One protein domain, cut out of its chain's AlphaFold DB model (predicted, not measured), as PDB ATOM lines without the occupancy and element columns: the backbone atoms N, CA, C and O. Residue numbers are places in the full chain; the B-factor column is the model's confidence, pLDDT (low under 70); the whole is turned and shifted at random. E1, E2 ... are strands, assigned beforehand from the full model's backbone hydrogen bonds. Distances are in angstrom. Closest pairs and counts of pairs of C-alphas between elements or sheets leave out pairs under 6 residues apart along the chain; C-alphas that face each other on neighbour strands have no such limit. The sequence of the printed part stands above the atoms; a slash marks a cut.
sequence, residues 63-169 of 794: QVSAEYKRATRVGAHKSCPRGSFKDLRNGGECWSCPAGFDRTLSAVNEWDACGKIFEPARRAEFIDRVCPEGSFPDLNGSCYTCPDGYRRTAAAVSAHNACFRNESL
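Overview. This is residues 63 to 169 of the 794 residues of an uncharacterized protein of Thalassospira sp. MCCC 1A02898 (UniProt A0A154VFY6). This domain has little regular structure: it is a rod of four small sheets in a row, pair E1 and E9 at one end, then E2 and E8, then E3, E4 and E7, and hairpin E5 and E6 at the other end. The printed part has 107 residues, with no named helix and nine named strands, E1 to E9 in order along the chain, which hold 42 of them; the class is all strand, and each sheet is antiparallel. The whole is loose, radius of gyration of the C-alphas 17.8 A, spanning 60 by 28 by 19 A.

Along the chain. E1, residues 63 to 69, 17.4 A long, begins at C-alpha (16.994, -19.416, 15.803). E2 is 72 to 76, E3 85 to 87, E4 93 to 96, E5 114 to 116, E6 119 to 122, E7 125 to 129, E8 142 to 145. E9, 163 to 169, 15.2 A, ends at (25.892, -19.469, 14.548).

Arrangement. Within hydrogen-bond range are N 67 and O 165 of E1 and E9, 2.8 A; N 74 and O 143 of E2 and E8, 2.8 A; N 85 and O 95 of hairpin E3 and E4, 2.8 A; N 94 and O 128 of E4 and E7, 2.7 A; N 122 and O 114 of E5 and E6, 2.8 A.

Size, cuts and confidence. The farthest C-alphas, Ser 65 and Phe 118, are 60.2 A apart. The printed part has no cut; links E4 to E5, E7 to E8 and E8 to E9 are long. Residues 90, 91 and 120 have pLDDT under 70.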
ATOM      1  N   GLN A  63      17.979 -19.424  16.876       83.19
ATOM      2  CA  GLN A  63      16.994 -19.416  15.803       83.19
ATOM      3  C   GLN A  63      16.777 -17.980  15.303       83.19
ATOM      4  O   GLN A  63      16.565 -17.061  16.096       83.19
ATOM      5  N   VAL A  64      16.842 -17.791  13.985       81.06
ATOM      6  CA  VAL A  64      16.564 -16.510  13.317       81.06
ATOM      7  C   VAL A  64      15.517 -16.717  12.226       81.06
ATOM      8  O   VAL A  64      15.238 -17.847  11.823       81.06
ATOM      9  N   SER A  65      14.911 -15.633  11.746       80.88
ATOM     10  CA  SER A  65      13.994 -15.695  10.606       80.88
ATOM     11  C   SER A  65      14.685 -16.291   9.377       80.88
ATOM     12  O   SER A  65      15.864 -16.032   9.136       80.88
ATOM     13  N   ALA A  66      13.945 -17.082   8.600       79.19
ATOM     14  CA  ALA A  66      14.453 -17.695   7.381       79.19
ATOM     15  C   ALA A  66      14.856 -16.631   6.348       79.19
ATOM     16  O   ALA A  66      14.038 -15.817   5.927       79.19
ATOM     17  N   GLU A  67      16.109 -16.676   5.913       84.19
ATOM     18  CA  GLU A  67      16.688 -15.795   4.904       84.19
ATOM     19  C   GLU A  67      17.206 -16.617   3.720       84.19
ATOM     20  O   GLU A  67      17.843 -17.662   3.892       84.19
ATOM     21  N   TYR A  68      16.977 -16.109   2.509       85.81
ATOM     22  CA  TYR A  68      17.411 -16.719   1.254       85.81
ATOM     23  C   TYR A  68      18.337 -15.772   0.494       85.81
ATOM     24  O   TYR A  68      18.047 -14.581   0.368       85.81
ATOM     25  N   LYS A  69      19.454 -16.298  -0.014       85.31
ATOM     26  CA  LYS A  69      20.416 -15.550  -0.835       85.31
ATOM     27  C   LYS A  69      20.905 -16.381  -2.021       85.31
ATOM     28  O   LYS A  69      20.882 -17.612  -2.001       85.31
ATOM     29  N   ARG A  70      21.390 -15.687  -3.054       87.19
ATOM     30  CA  ARG A  70      22.115 -16.294  -4.183       87.19
ATOM     31  C   ARG A  70      23.498 -16.774  -3.733       87.19
ATOM     32  O   ARG A  70      24.077 -16.191  -2.817       87.19
ATOM     33  N   ALA A  71      24.027 -17.800  -4.396       86.56
ATOM     34  CA  ALA A  71      25.419 -18.207  -4.228       86.56
ATOM     35  C   ALA A  71      26.347 -17.320  -5.076       86.56
ATOM     36  O   ALA A  71      25.974 -16.882  -6.168       86.56
ATOM     37  N   THR A  72      27.566 -17.081  -4.597       88.94
ATOM     38  CA  THR A  72      28.567 -16.250  -5.284       88.94
ATOM     39  C   THR A  72      29.576 -17.137  -5.998       88.94
ATOM     40  O   THR A  72      30.111 -18.066  -5.397       88.94
ATOM     41  N   ARG A  73      29.861 -16.857  -7.274       89.44
ATOM     42  CA  ARG A  73      30.879 -17.589  -8.042       89.44
ATOM     43  C   ARG A  73      32.276 -17.232  -7.530       89.44
ATOM     44  O   ARG A  73      32.639 -16.062  -7.541       89.44
ATOM     45  N   VAL A  74      33.060 -18.233  -7.138       85.75
ATOM     46  CA  VAL A  74      34.426 -18.061  -6.604       85.75
ATOM     47  C   VAL A  74      35.520 -18.487  -7.583       85.75
ATOM     48  O   VAL A  74      36.678 -18.129  -7.400       85.75
ATOM     49  N   GLY A  75      35.184 -19.224  -8.645       85.06
ATOM     50  CA  GLY A  75      36.170 -19.625  -9.650       85.06
ATOM     51  C   GLY A  75      35.653 -20.655 -10.647       85.06
ATOM     52  O   GLY A  75      34.481 -21.021 -10.626       85.06
ATOM     53  N   ALA A  76      36.535 -21.110 -11.536       84.25
ATOM     54  CA  ALA A  76      36.311 -22.287 -12.374       84.25
ATOM     55  C   ALA A  76      36.851 -23.549 -11.679       84.25
ATOM     56  O   ALA A  76      37.702 -23.446 -10.793       84.25
ATOM     57  N   HIS A  77      36.381 -24.726 -12.094       83.62
ATOM     58  CA  HIS A  77      36.942 -25.996 -11.637       83.62
ATOM     59  C   HIS A  77      38.436 -26.069 -11.950       83.62
ATOM     60  O   HIS A  77      38.864 -25.804 -13.075       83.62
ATOM     61  N   LYS A  78      39.226 -26.487 -10.965       84.25
ATOM     62  CA  LYS A  78      40.615 -26.870 -11.206       84.25
ATOM     63  C   LYS A  78      40.654 -28.244 -11.873       84.25
ATOM     64  O   LYS A  78      39.807 -29.103 -11.618       84.25
ATOM     65  N   SER A  79      41.643 -28.445 -12.740       83.00
ATOM     66  CA  SER A  79      41.938 -29.772 -13.287       83.00
ATOM     67  C   SER A  79      42.618 -30.621 -12.219       83.00
ATOM     68  O   SER A  79      43.460 -30.107 -11.482       83.00
ATOM     69  N   CYS A  80      42.271 -31.906 -12.146       82.38
ATOM     70  CA  CYS A  80      42.932 -32.812 -11.217       82.38
ATOM     71  C   CYS A  80      44.429 -32.942 -11.563       82.38
ATOM     72  O   CYS A  80      44.770 -32.982 -12.752       82.38
ATOM     73  N   PRO A  81      45.325 -32.984 -10.558       83.12
ATOM     74  CA  PRO A  81      46.760 -33.146 -10.779       83.12
ATOM     75  C   PRO A  81      47.085 -34.349 -11.673       83.12
ATOM     76  O   PRO A  81      46.409 -35.379 -11.623       83.12
ATOM     77  N   ARG A  82      48.137 -34.245 -12.495       80.44
ATOM     78  CA  ARG A  82      48.567 -35.352 -13.366       80.44
ATOM     79  C   ARG A  82      48.848 -36.614 -12.543       80.44
ATOM     80  O   ARG A  82      49.559 -36.544 -11.548       80.44
ATOM     81  N   GLY A  83      48.301 -37.745 -12.987       76.75
ATOM     82  CA  GLY A  83      48.377 -39.033 -12.286       76.75
ATOM     83  C   GLY A  83      47.184 -39.323 -11.368       76.75
ATOM     84  O   GLY A  83      46.988 -40.472 -10.996       76.75
ATOM     85  N   SER A  84      46.351 -38.320 -11.075       87.06
ATOM     86  CA  SER A  84      45.073 -38.501 -10.377       87.06
ATOM     87  C   SER A  84      43.896 -38.563 -11.357       87.06
ATOM     88  O   SER A  84      43.991 -38.130 -12.510       87.06
ATOM     89  N   PHE A  85      42.769 -39.094 -10.896       86.19
ATOM     90  CA  PHE A  85      41.511 -39.182 -11.629       86.19
ATOM     91  C   PHE A  85      40.391 -38.477 -10.855       86.19
ATOM     92  O   PHE A  85      40.427 -38.357  -9.629       86.19
ATOM     93  N   LYS A  86      39.396 -37.978 -11.594       85.94
ATOM     94  CA  LYS A  86      38.270 -37.220 -11.041       85.94
ATOM     95  C   LYS A  86      37.107 -38.146 -10.695       85.94
ATOM     96  O   LYS A  86      36.617 -38.863 -11.564       85.94
ATOM     97  N   ASP A  87      36.618 -38.051  -9.468       84.69
ATOM     98  CA  ASP A  87      35.381 -38.666  -8.992       84.69
ATOM     99  C   ASP A  87      34.298 -37.585  -8.800       84.69
ATOM    100  O   ASP A  87      34.603 -36.448  -8.444       84.69
ATOM    101  N   LEU A  88      33.032 -37.902  -9.086       77.75
ATOM    102  CA  LEU A  88      31.918 -36.938  -9.026       77.75
ATOM    103  C   LEU A  88      31.329 -36.762  -7.620       77.75
ATOM    104  O   LEU A  88      30.500 -35.871  -7.403       77.75
ATOM    105  N   ARG A  89      31.732 -37.596  -6.658       73.25
ATOM    106  CA  ARG A  89      31.285 -37.491  -5.270       73.25
ATOM    107  C   ARG A  89      31.653 -36.136  -4.684       73.25
ATOM    108  O   ARG A  89      32.639 -35.509  -5.062       73.25
ATOM    109  N   ASN A  90      30.786 -35.656  -3.791       68.81
ATOM    110  CA  ASN A  90      30.885 -34.335  -3.162       68.81
ATOM    111  C   ASN A  90      31.076 -33.184  -4.172       68.81
ATOM    112  O   ASN A  90      31.612 -32.130  -3.837       68.81
ATOM    113  N   GLY A  91      30.612 -33.390  -5.410       65.44
ATOM    114  CA  GLY A  91      30.673 -32.422  -6.493       65.44
ATOM    115  C   GLY A  91      31.950 -32.462  -7.344       65.44
ATOM    116  O   GLY A  91      32.001 -31.824  -8.397       65.44
ATOM    117  N   GLY A  92      32.976 -33.216  -6.953       77.50
ATOM    118  CA  GLY A  92      34.218 -33.302  -7.714       77.50
ATOM    119  C   GLY A  92      35.439 -33.409  -6.815       77.50
ATOM    120  O   GLY A  92      35.923 -32.406  -6.288       77.50
ATOM    121  N   GLU A  93      35.976 -34.613  -6.705       85.19
ATOM    122  CA  GLU A  93      37.180 -34.914  -5.938       85.19
ATOM    123  C   GLU A  93      38.244 -35.530  -6.848       85.19
ATOM    124  O   GLU A  93      37.931 -36.221  -7.815       85.19
ATOM    125  N   CYS A  94      39.507 -35.270  -6.546       88.25
ATOM    126  CA  CYS A  94      40.659 -35.832  -7.231       88.25
ATOM    127  C   CYS A  94      41.265 -36.913  -6.343       88.25
ATOM    128  O   CYS A  94      41.616 -36.657  -5.190       88.25
ATOM    129  N   TRP A  95      41.392 -38.112  -6.892       90.50
ATOM    130  CA  TRP A  95      41.874 -39.295  -6.189       90.50
ATOM    131  C   TRP A  95      43.016 -39.927  -6.977       90.50
ATOM    132  O   TRP A  95      43.047 -39.842  -8.204       90.50
ATOM    133  N   SER A  96      43.962 -40.557  -6.290       91.81
ATOM    134  CA  SER A  96      45.071 -41.260  -6.936       91.81
ATOM    135  C   SER A  96      45.267 -42.635  -6.330       91.81
ATOM    136  O   SER A  96      45.071 -42.837  -5.134       91.81
ATOM    137  N   CYS A  97      45.703 -43.579  -7.156       88.44
ATOM    138  CA  CYS A  97      46.238 -44.832  -6.656       88.44
ATOM    139  C   CYS A  97      47.723 -44.671  -6.297       88.44
ATOM    140  O   CYS A  97      48.406 -43.837  -6.906       88.44
ATOM    141  N   PRO A  98      48.233 -45.444  -5.320       83.88
ATOM    142  CA  PRO A  98      49.663 -45.514  -5.039       83.88
ATOM    143  C   PRO A  98      50.468 -45.884  -6.290       83.88
ATOM    144  O   PRO A  98      49.966 -46.559  -7.189       83.88
ATOM    145  N   ALA A  99      51.738 -45.479  -6.339       83.31
ATOM    146  CA  ALA A  99      52.584 -45.692  -7.511       83.31
ATOM    147  C   ALA A  99      52.614 -47.170  -7.957       83.31
ATOM    148  O   ALA A  99      52.974 -48.067  -7.191       83.31
ATOM    149  N   GLY A 100      52.243 -47.409  -9.218       82.81
ATOM    150  CA  GLY A 100      52.197 -48.738  -9.833       82.81
ATOM    151  C   GLY A 100      50.921 -49.545  -9.572       82.81
ATOM    152  O   GLY A 100      50.878 -50.698  -9.993       82.81
ATOM    153  N   PHE A 101      49.918 -48.980  -8.892       86.88
ATOM    154  CA  PHE A 101      48.576 -49.554  -8.762       86.88
ATOM    155  C   PHE A 101      47.603 -48.841  -9.705       86.88
ATOM    156  O   PHE A 101      47.595 -47.612  -9.774       86.88
ATOM    157  N   ASP A 102      46.754 -49.613 -10.378       87.38
ATOM    158  CA  ASP A 102      45.727 -49.119 -11.293       87.38
ATOM    159  C   ASP A 102      44.344 -49.121 -10.636       87.38
ATOM    160  O   ASP A 102      44.101 -49.786  -9.624       87.38
ATOM    161  N   ARG A 103      43.405 -48.367 -11.215       89.50
ATOM    162  CA  ARG A 103      42.033 -48.291 -10.706       89.50
ATOM    163  C   ARG A 103      41.272 -49.597 -10.909       89.50
ATOM    164  O   ARG A 103      41.228 -50.138 -12.010       89.50
ATOM    165  N   THR A 104      40.598 -50.045  -9.853       84.31
ATOM    166  CA  THR A 104      39.593 -51.114  -9.930       84.31
ATOM    167  C   THR A 104      38.203 -50.534 -10.227       84.31
ATOM    168  O   THR A 104      38.024 -49.319 -10.333       84.31
ATOM    169  N   LEU A 105      37.194 -51.402 -10.350       82.94
ATOM    170  CA  LEU A 105      35.790 -50.993 -10.486       82.94
ATOM    171  C   LEU A 105      35.148 -50.568  -9.154       82.94
ATOM    172  O   LEU A 105      34.038 -50.036  -9.158       82.94
ATOM    173  N   SER A 106      35.828 -50.777  -8.026       81.69
ATOM    174  CA  SER A 106      35.318 -50.423  -6.699       81.69
ATOM    175  C   SER A 106      35.232 -48.901  -6.531       81.69
ATOM    176  O   SER A 106      35.908 -48.140  -7.234       81.69
ATOM    177  N   ALA A 107      34.371 -48.412  -5.634       82.50
ATOM    178  CA  ALA A 107      34.257 -46.970  -5.401       82.50
ATOM    179  C   ALA A 107      35.557 -46.410  -4.795       82.50
ATOM    180  O   ALA A 107      36.282 -47.111  -4.098       82.50
ATOM    181  N   VAL A 108      35.866 -45.138  -5.061       82.81
ATOM    182  CA  VAL A 108      37.180 -44.543  -4.728       82.81
ATOM    183  C   VAL A 108      37.501 -44.515  -3.230       82.81
ATOM    184  O   VAL A 108      38.664 -44.489  -2.851       82.81
ATOM    185  N   ASN A 109      36.482 -44.553  -2.374       78.19
ATOM    186  CA  ASN A 109      36.623 -44.583  -0.919       78.19
ATOM    187  C   ASN A 109      36.652 -46.007  -0.331       78.19
ATOM    188  O   ASN A 109      36.746 -46.139   0.891       78.19
ATOM    189  N   GLU A 110      36.525 -47.043  -1.160       80.19
ATOM    190  CA  GLU A 110      36.580 -48.435  -0.718       80.19
ATOM    191  C   GLU A 110      38.020 -48.922  -0.583       80.19
ATOM    192  O   GLU A 110      38.975 -48.343  -1.115       80.19
ATOM    193  N   TRP A 111      38.199 -49.980   0.205       73.75
ATOM    194  CA  TRP A 111      39.534 -50.421   0.590       73.75
ATOM    195  C   TRP A 111      40.335 -51.051  -0.561       73.75
ATOM    196  O   TRP A 111      41.560 -51.109  -0.489       73.75
ATOM    197  N   ASP A 112      39.637 -51.498  -1.599       79.25
ATOM    198  CA  ASP A 112      40.118 -52.207  -2.781       79.25
ATOM    199  C   ASP A 112      40.042 -51.344  -4.056       79.25
ATOM    200  O   ASP A 112      40.059 -51.859  -5.175       79.25
ATOM    201  N   ALA A 113      39.957 -50.018  -3.905       87.81
ATOM    202  CA  ALA A 113      39.825 -49.069  -5.012       87.81
ATOM    203  C   ALA A 113      41.003 -49.095  -6.010       87.81
ATOM    204  O   ALA A 113      40.840 -48.657  -7.156       87.81
ATOM    205  N   CYS A 114      42.167 -49.598  -5.589       88.81
ATOM    206  CA  CYS A 114      43.393 -49.691  -6.375       88.81
ATOM    207  C   CYS A 114      43.957 -51.117  -6.357       88.81
ATOM    208  O   CYS A 114      44.137 -51.709  -5.294       88.81
ATOM    209  N   GLY A 115      44.278 -51.659  -7.530       83.25
ATOM    210  CA  GLY A 115      44.750 -53.028  -7.714       83.25
ATOM    211  C   GLY A 115      46.039 -53.085  -8.525       83.25
ATOM    212  O   GLY A 115      46.291 -52.243  -9.383       83.25
ATOM    213  N   LYS A 116      46.867 -54.090  -8.251       85.88
ATOM    214  CA  LYS A 116      48.072 -54.390  -9.023       85.88
ATOM    215  C   LYS A 116      48.218 -55.902  -9.122       85.88
ATOM    216  O   LYS A 116      47.968 -56.619  -8.157       85.88
ATOM    217  N   ILE A 117      48.583 -56.393 -10.302       73.62
ATOM    218  CA  ILE A 117      48.703 -57.833 -10.549       73.62
ATOM    219  C   ILE A 117      49.745 -58.419  -9.578       73.62
ATOM    220  O   ILE A 117      50.859 -57.907  -9.490       73.62
ATOM    221  N   PHE A 118      49.357 -59.481  -8.864       71.19
ATOM    222  CA  PHE A 118      50.136 -60.178  -7.824       71.19
ATOM    223  C   PHE A 118      50.427 -59.393  -6.533       71.19
ATOM    224  O   PHE A 118      51.221 -59.847  -5.715       71.19
ATOM    225  N   GLU A 119      49.748 -58.269  -6.299       74.56
ATOM    226  CA  GLU A 119      49.866 -57.474  -5.073       74.56
ATOM    227  C   GLU A 119      48.476 -57.256  -4.442       74.56
ATOM    228  O   GLU A 119      47.483 -57.128  -5.163       74.56
ATOM    229  N   PRO A 120      48.357 -57.211  -3.101       65.88
ATOM    230  CA  PRO A 120      47.076 -56.981  -2.439       65.88
ATOM    231  C   PRO A 120      46.527 -55.582  -2.750       65.88
ATOM    232  O   PRO A 120      47.278 -54.602  -2.785       65.88
ATOM    233  N   ALA A 121      45.209 -55.493  -2.955       77.94
ATOM    234  CA  ALA A 121      44.522 -54.241  -3.260       77.94
ATOM    235  C   ALA A 121      44.702 -53.196  -2.145       77.94
ATOM    236  O   ALA A 121      44.886 -53.528  -0.969       77.94
ATOM    237  N   ARG A 122      44.670 -51.920  -2.529       77.19
ATOM    238  CA  ARG A 122      44.894 -50.773  -1.644       77.19
ATOM    239  C   ARG A 122      43.811 -49.716  -1.833       77.19
ATOM    240  O   ARG A 122      43.162 -49.646  -2.876       77.19
ATOM    241  N   ARG A 123      43.664 -48.857  -0.823       78.81
ATOM    242  CA  ARG A 123      42.773 -47.691  -0.881       78.81
ATOM    243  C   ARG A 123      43.325 -46.666  -1.871       78.81
ATOM    244  O   ARG A 123      44.543 -46.518  -1.970       78.81
ATOM    245  N   ALA A 124      42.442 -45.938  -2.549       85.25
ATOM    246  CA  ALA A 124      42.845 -44.722  -3.241       85.25
ATOM    247  C   ALA A 124      43.080 -43.602  -2.217       85.25
ATOM    248  O   ALA A 124      42.427 -43.541  -1.171       85.25
ATOM    249  N   GLU A 125      44.016 -42.714  -2.523       85.50
ATOM    250  CA  GLU A 125      44.342 -41.553  -1.707       85.50
ATOM    251  C   GLU A 125      43.590 -40.331  -2.237       85.50
ATOM    252  O   GLU A 125      43.606 -40.040  -3.438       85.50
ATOM    253  N   PHE A 126      42.912 -39.618  -1.336       87.12
ATOM    254  CA  PHE A 126      42.289 -38.335  -1.642       87.12
ATOM    255  C   PHE A 126      43.388 -37.284  -1.827       87.12
ATOM    256  O   PHE A 126      44.205 -37.082  -0.931       87.12
ATOM    257  N   ILE A 127      43.400 -36.622  -2.985       84.75
ATOM    258  CA  ILE A 127      44.424 -35.639  -3.351       84.75
ATOM    259  C   ILE A 127      43.925 -34.218  -3.105       84.75
ATOM    260  O   ILE A 127      44.569 -33.457  -2.389       84.75
ATOM    261  N   ASP A 128      42.801 -33.844  -3.722       79.81
ATOM    262  CA  ASP A 128      42.251 -32.486  -3.638       79.81
ATOM    263  C   ASP A 128      40.781 -32.453  -4.103       79.81
ATOM    264  O   ASP A 128      40.266 -33.418  -4.668       79.81
ATOM    265  N   ARG A 129      40.088 -31.329  -3.913       84.12
ATOM    266  CA  ARG A 129      38.775 -31.044  -4.515       84.12
ATOM    267  C   ARG A 129      38.937 -30.186  -5.766       84.12
ATOM    268  O   ARG A 129      39.817 -29.336  -5.856       84.12
ATOM    269  N   VAL A 130      38.016 -30.330  -6.724       85.31
ATOM    270  CA  VAL A 130      38.009 -29.469  -7.929       85.31
ATOM    271  C   VAL A 130      37.642 -28.014  -7.624       85.31
ATOM    272  O   VAL A 130      37.874 -27.133  -8.454       85.31
ATOM    273  N   CYS A 131      37.081 -27.764  -6.439       83.31
ATOM    274  CA  CYS A 131      36.737 -26.449  -5.925       83.31
ATOM    275  C   CYS A 131      37.429 -26.183  -4.579       83.31
ATOM    276  O   CYS A 131      37.605 -27.126  -3.807       83.31
ATOM    277  N   PRO A 132      37.800 -24.922  -4.279       79.75
ATOM    278  CA  PRO A 132      38.383 -24.541  -2.993       79.75
ATOM    279  C   PRO A 132      37.560 -25.014  -1.791       79.75
ATOM    280  O   PRO A 132      36.331 -25.116  -1.865       79.75
ATOM    281  N   GLU A 133      38.229 -25.250  -0.666       73.06
ATOM    282  CA  GLU A 133      37.574 -25.633   0.583       73.06
ATOM    283  C   GLU A 133      36.469 -24.630   0.970       73.06
ATOM    284  O   GLU A 133      36.623 -23.418   0.826       73.06
ATOM    285  N   GLY A 134      35.308 -25.142   1.391       70.81
ATOM    286  CA  GLY A 134      34.123 -24.330   1.701       70.81
ATOM    287  C   GLY A 134      33.259 -23.924   0.498       70.81
ATOM    288  O   GLY A 134      32.156 -23.421   0.703       70.81
ATOM    289  N   SER A 135      33.695 -24.187  -0.739       82.25
ATOM    290  CA  SER A 135      32.899 -23.961  -1.956       82.25
ATOM    291  C   SER A 135      32.359 -25.265  -2.556       82.25
ATOM    292  O   SER A 135      32.841 -26.357  -2.252       82.25
ATOM    293  N   PHE A 136      31.330 -25.158  -3.396       79.62
ATOM    294  CA  PHE A 136      30.688 -26.281  -4.073       79.62
ATOM    295  C   PHE A 136      30.652 -26.069  -5.596       79.62
ATOM    296  O   PHE A 136      30.484 -24.940  -6.067       79.62
ATOM    297  N   PRO A 137      30.809 -27.143  -6.379       78.00
ATOM    298  CA  PRO A 137      30.826 -27.079  -7.833       78.00
ATOM    299  C   PRO A 137      29.416 -27.045  -8.426       78.00
ATOM    300  O   PRO A 137      28.462 -27.594  -7.872       78.00
ATOM    301  N   ASP A 138      29.312 -26.422  -9.593       80.50
ATOM    302  CA  ASP A 138      28.161 -26.473 -10.487       80.50
ATOM    303  C   ASP A 138      28.450 -27.402 -11.675       80.50
ATOM    304  O   ASP A 138      29.599 -27.568 -12.101       80.50
ATOM    305  N   LEU A 139      27.397 -27.977 -12.260       71.88
ATOM    306  CA  LEU A 139      27.514 -28.873 -13.417       71.88
ATOM    307  C   LEU A 139      28.160 -28.184 -14.635       71.88
ATOM    308  O   LEU A 139      28.767 -28.862 -15.460       71.88
ATOM    309  N   ASN A 140      28.122 -26.847 -14.706       76.94
ATOM    310  CA  ASN A 140      28.727 -26.056 -15.783       76.94
ATOM    311  C   ASN A 140      30.201 -25.678 -15.545       76.94
ATOM    312  O   ASN A 140      30.723 -24.766 -16.188       76.94
ATOM    313  N   GLY A 141      30.898 -26.329 -14.610       79.19
ATOM    314  CA  GLY A 141      32.349 -26.158 -14.481       79.19
ATOM    315  C   GLY A 141      32.804 -24.991 -13.597       79.19
ATOM    316  O   GLY A 141      33.961 -24.572 -13.686       79.19
ATOM    317  N   SER A 142      31.916 -24.427 -12.775       86.00
ATOM    318  CA  SER A 142      32.206 -23.271 -11.916       86.00
ATOM    319  C   SER A 142      31.997 -23.587 -10.435       86.00
ATOM    320  O   SER A 142      31.075 -24.303 -10.073       86.00
ATOM    321  N   CYS A 143      32.828 -23.005  -9.576       86.88
ATOM    322  CA  CYS A 143      32.740 -23.120  -8.124       86.88
ATOM    323  C   CYS A 143      31.958 -21.943  -7.542       86.88
ATOM    324  O   CYS A 143      32.186 -20.789  -7.921       86.88
ATOM    325  N   TYR A 144      31.082 -22.227  -6.584       87.81
ATOM    326  CA  TYR A 144      30.246 -21.253  -5.892       87.81
ATOM    327  C   TYR A 144      30.368 -21.408  -4.379       87.81
ATOM    328  O   TYR A 144      30.615 -22.500  -3.878       87.81
ATOM    329  N   THR A 145      30.166 -20.325  -3.639       89.44
ATOM    330  CA  THR A 145      30.062 -20.359  -2.177       89.44
ATOM    331  C   THR A 145      28.787 -19.673  -1.707       89.44
ATOM    332  O   THR A 145      28.258 -18.784  -2.384       89.44
ATOM    333  N   CYS A 146      28.282 -20.092  -0.551       86.12
ATOM    334  CA  CYS A 146      27.225 -19.366   0.136       86.12
ATOM    335  C   CYS A 146      27.831 -18.270   1.023       86.12
ATOM    336  O   CYS A 146      28.947 -18.442   1.508       86.12
ATOM    337  N   PRO A 147      27.112 -17.156   1.255       82.88
ATOM    338  CA  PRO A 147      27.516 -16.177   2.257       82.88
ATOM    339  C   PRO A 147      27.702 -16.828   3.631       82.88
ATOM    340  O   PRO A 147      27.026 -17.814   3.943       82.88
ATOM    341  N   ASP A 148      28.560 -16.245   4.467       75.81
ATOM    342  CA  ASP A 148      28.832 -16.764   5.807       75.81
ATOM    343  C   ASP A 148      27.538 -16.989   6.605       75.81
ATOM    344  O   ASP A 148      26.639 -16.146   6.655       75.81
ATOM    345  N   GLY A 149      27.423 -18.180   7.200       71.00
ATOM    346  CA  GLY A 149      26.242 -18.607   7.954       71.00
ATOM    347  C   GLY A 149      25.075 -19.149   7.116       71.00
ATOM    348  O   GLY A 149      24.102 -19.615   7.703       71.00
ATOM    349  N   TYR A 150      25.149 -19.147   5.779       80.69
ATOM    350  CA  TYR A 150      24.124 -19.744   4.915       80.69
ATOM    351  C   TYR A 150      24.531 -21.145   4.438       80.69
ATOM    352  O   TYR A 150      25.669 -21.390   4.040       80.69
ATOM    353  N   ARG A 151      23.575 -22.079   4.442       78.75
ATOM    354  CA  ARG A 151      23.730 -23.454   3.945       78.75
ATOM    355  C   ARG A 151      23.186 -23.579   2.524       78.75
ATOM    356  O   ARG A 151      22.226 -22.911   2.148       78.75
ATOM    357  N   ARG A 152      23.786 -24.469   1.739       81.88
ATOM    358  CA  ARG A 152      23.373 -24.752   0.363       81.88
ATOM    359  C   ARG A 152      22.024 -25.482   0.328       81.88
ATOM    360  O   ARG A 152      21.846 -26.474   1.027       81.88
ATOM    361  N   THR A 153      21.091 -25.009  -0.496       81.06
ATOM    362  CA  THR A 153      19.829 -25.711  -0.796       81.06
ATOM    363  C   THR A 153      19.964 -26.606  -2.033       81.06
ATOM    364  O   THR A 153      20.997 -26.609  -2.697       81.06
ATOM    365  N   ALA A 154      18.905 -27.338  -2.387       77.94
ATOM    366  CA  ALA A 154      18.841 -28.102  -3.636       77.94
ATOM    367  C   ALA A 154      18.522 -27.247  -4.888       77.94
ATOM    368  O   ALA A 154      18.542 -27.768  -5.999       77.94
ATOM    369  N   ALA A 155      18.219 -25.948  -4.741       81.25
ATOM    370  CA  ALA A 155      17.887 -25.065  -5.872       81.25
ATOM    371  C   ALA A 155      19.093 -24.849  -6.802       81.25
ATOM    372  O   ALA A 155      20.205 -25.122  -6.391       81.25
ATOM    373  N   ALA A 156      18.959 -24.324  -8.021       80.50
ATOM    374  CA  ALA A 156      20.135 -24.022  -8.858       80.50
ATOM    375  C   ALA A 156      21.078 -22.991  -8.193       80.50
ATOM    376  O   ALA A 156      20.611 -22.118  -7.463       80.50
ATOM    377  N   VAL A 157      22.394 -23.038  -8.459       78.06
ATOM    378  CA  VAL A 157      23.377 -22.098  -7.857       78.06
ATOM    379  C   VAL A 157      23.097 -20.626  -8.199       78.06
ATOM    380  O   VAL A 157      23.434 -19.725  -7.434       78.06
ATOM    381  N   SER A 158      22.421 -20.383  -9.324       78.12
ATOM    382  CA  SER A 158      21.987 -19.067  -9.802       78.12
ATOM    383  C   SER A 158      20.642 -18.598  -9.223       78.12
ATOM    384  O   SER A 158      20.261 -17.432  -9.407       78.12
ATOM    385  N   ALA A 159      19.911 -19.475  -8.525       83.69
ATOM    386  CA  ALA A 159      18.597 -19.178  -7.967       83.69
ATOM    387  C   ALA A 159      18.692 -18.283  -6.720       83.69
ATOM    388  O   ALA A 159      19.666 -18.320  -5.969       83.69
ATOM    389  N   HIS A 160      17.657 -17.472  -6.479       84.06
ATOM    390  CA  HIS A 160      17.597 -16.557  -5.330       84.06
ATOM    391  C   HIS A 160      17.579 -17.282  -3.973       84.06
ATOM    392  O   HIS A 160      17.965 -16.704  -2.964       84.06
ATOM    393  N   ASN A 161      17.170 -18.551  -3.964       84.50
ATOM    394  CA  ASN A 161      17.122 -19.436  -2.806       84.50
ATOM    395  C   ASN A 161      18.246 -20.484  -2.807       84.50
ATOM    396  O   ASN A 161      18.117 -21.512  -2.145       84.50
ATOM    397  N   ALA A 162      19.337 -20.251  -3.546       86.56
ATOM    398  CA  ALA A 162      20.480 -21.165  -3.603       86.56
ATOM    399  C   ALA A 162      21.115 -21.399  -2.223       86.56
ATOM    400  O   ALA A 162      21.577 -22.504  -1.937       86.56
ATOM    401  N   CYS A 163      21.105 -20.377  -1.372       88.12
ATOM    402  CA  CYS A 163      21.634 -20.390  -0.021       88.12
ATOM    403  C   CYS A 163      20.526 -20.018   0.968       88.12
ATOM    404  O   CYS A 163      19.751 -19.093   0.726       88.12
ATOM    405  N   PHE A 164      20.467 -20.730   2.087       84.81
ATOM    406  CA  PHE A 164      19.423 -20.622   3.098       84.81
ATOM    407  C   PHE A 164      20.024 -20.530   4.497       84.81
ATOM    408  O   PHE A 164      20.945 -21.276   4.834       84.81
ATOM    409  N   ARG A 165      19.468 -19.652   5.328       82.25
ATOM    410  CA  ARG A 165      19.794 -19.553   6.751       82.25
ATOM    411  C   ARG A 165      18.517 -19.388   7.561       82.25
ATOM    412  O   ARG A 165      17.727 -18.502   7.282       82.25
ATOM    413  N   ASN A 166      18.345 -20.201   8.589       83.00
ATOM    414  CA  ASN A 166      17.303 -20.052   9.614       83.00
ATOM    415  C   ASN A 166      17.883 -20.079  11.036       83.00
ATOM    416  O   ASN A 166      17.158 -20.137  12.026       83.00
ATOM    417  N   GLU A 167      19.207 -20.066  11.138       80.12
ATOM    418  CA  GLU A 167      19.932 -20.207  12.389       80.12
ATOM    419  C   GLU A 167      21.183 -19.320  12.335       80.12
ATOM    420  O   GLU A 167      21.925 -19.329  11.350       80.12
ATOM    421  N   SER A 168      21.388 -18.505  13.368       83.62
ATOM    422  CA  SER A 168      22.618 -17.748  13.589       83.62
ATOM    423  C   SER A 168      23.584 -18.613  14.380       83.62
ATOM    424  O   SER A 168      23.185 -19.212  15.375       83.62
ATOM    425  N   LEU A 169      24.838 -18.667  13.944       85.75
ATOM    426  CA  LEU A 169      25.892 -19.469  14.548       85.75
ATOM    427  C   LEU A 169      27.033 -18.537  14.954       85.75
ATOM    428  O   LEU A 169      27.458 -17.715  14.143       85.75
TER     429      LEU A 169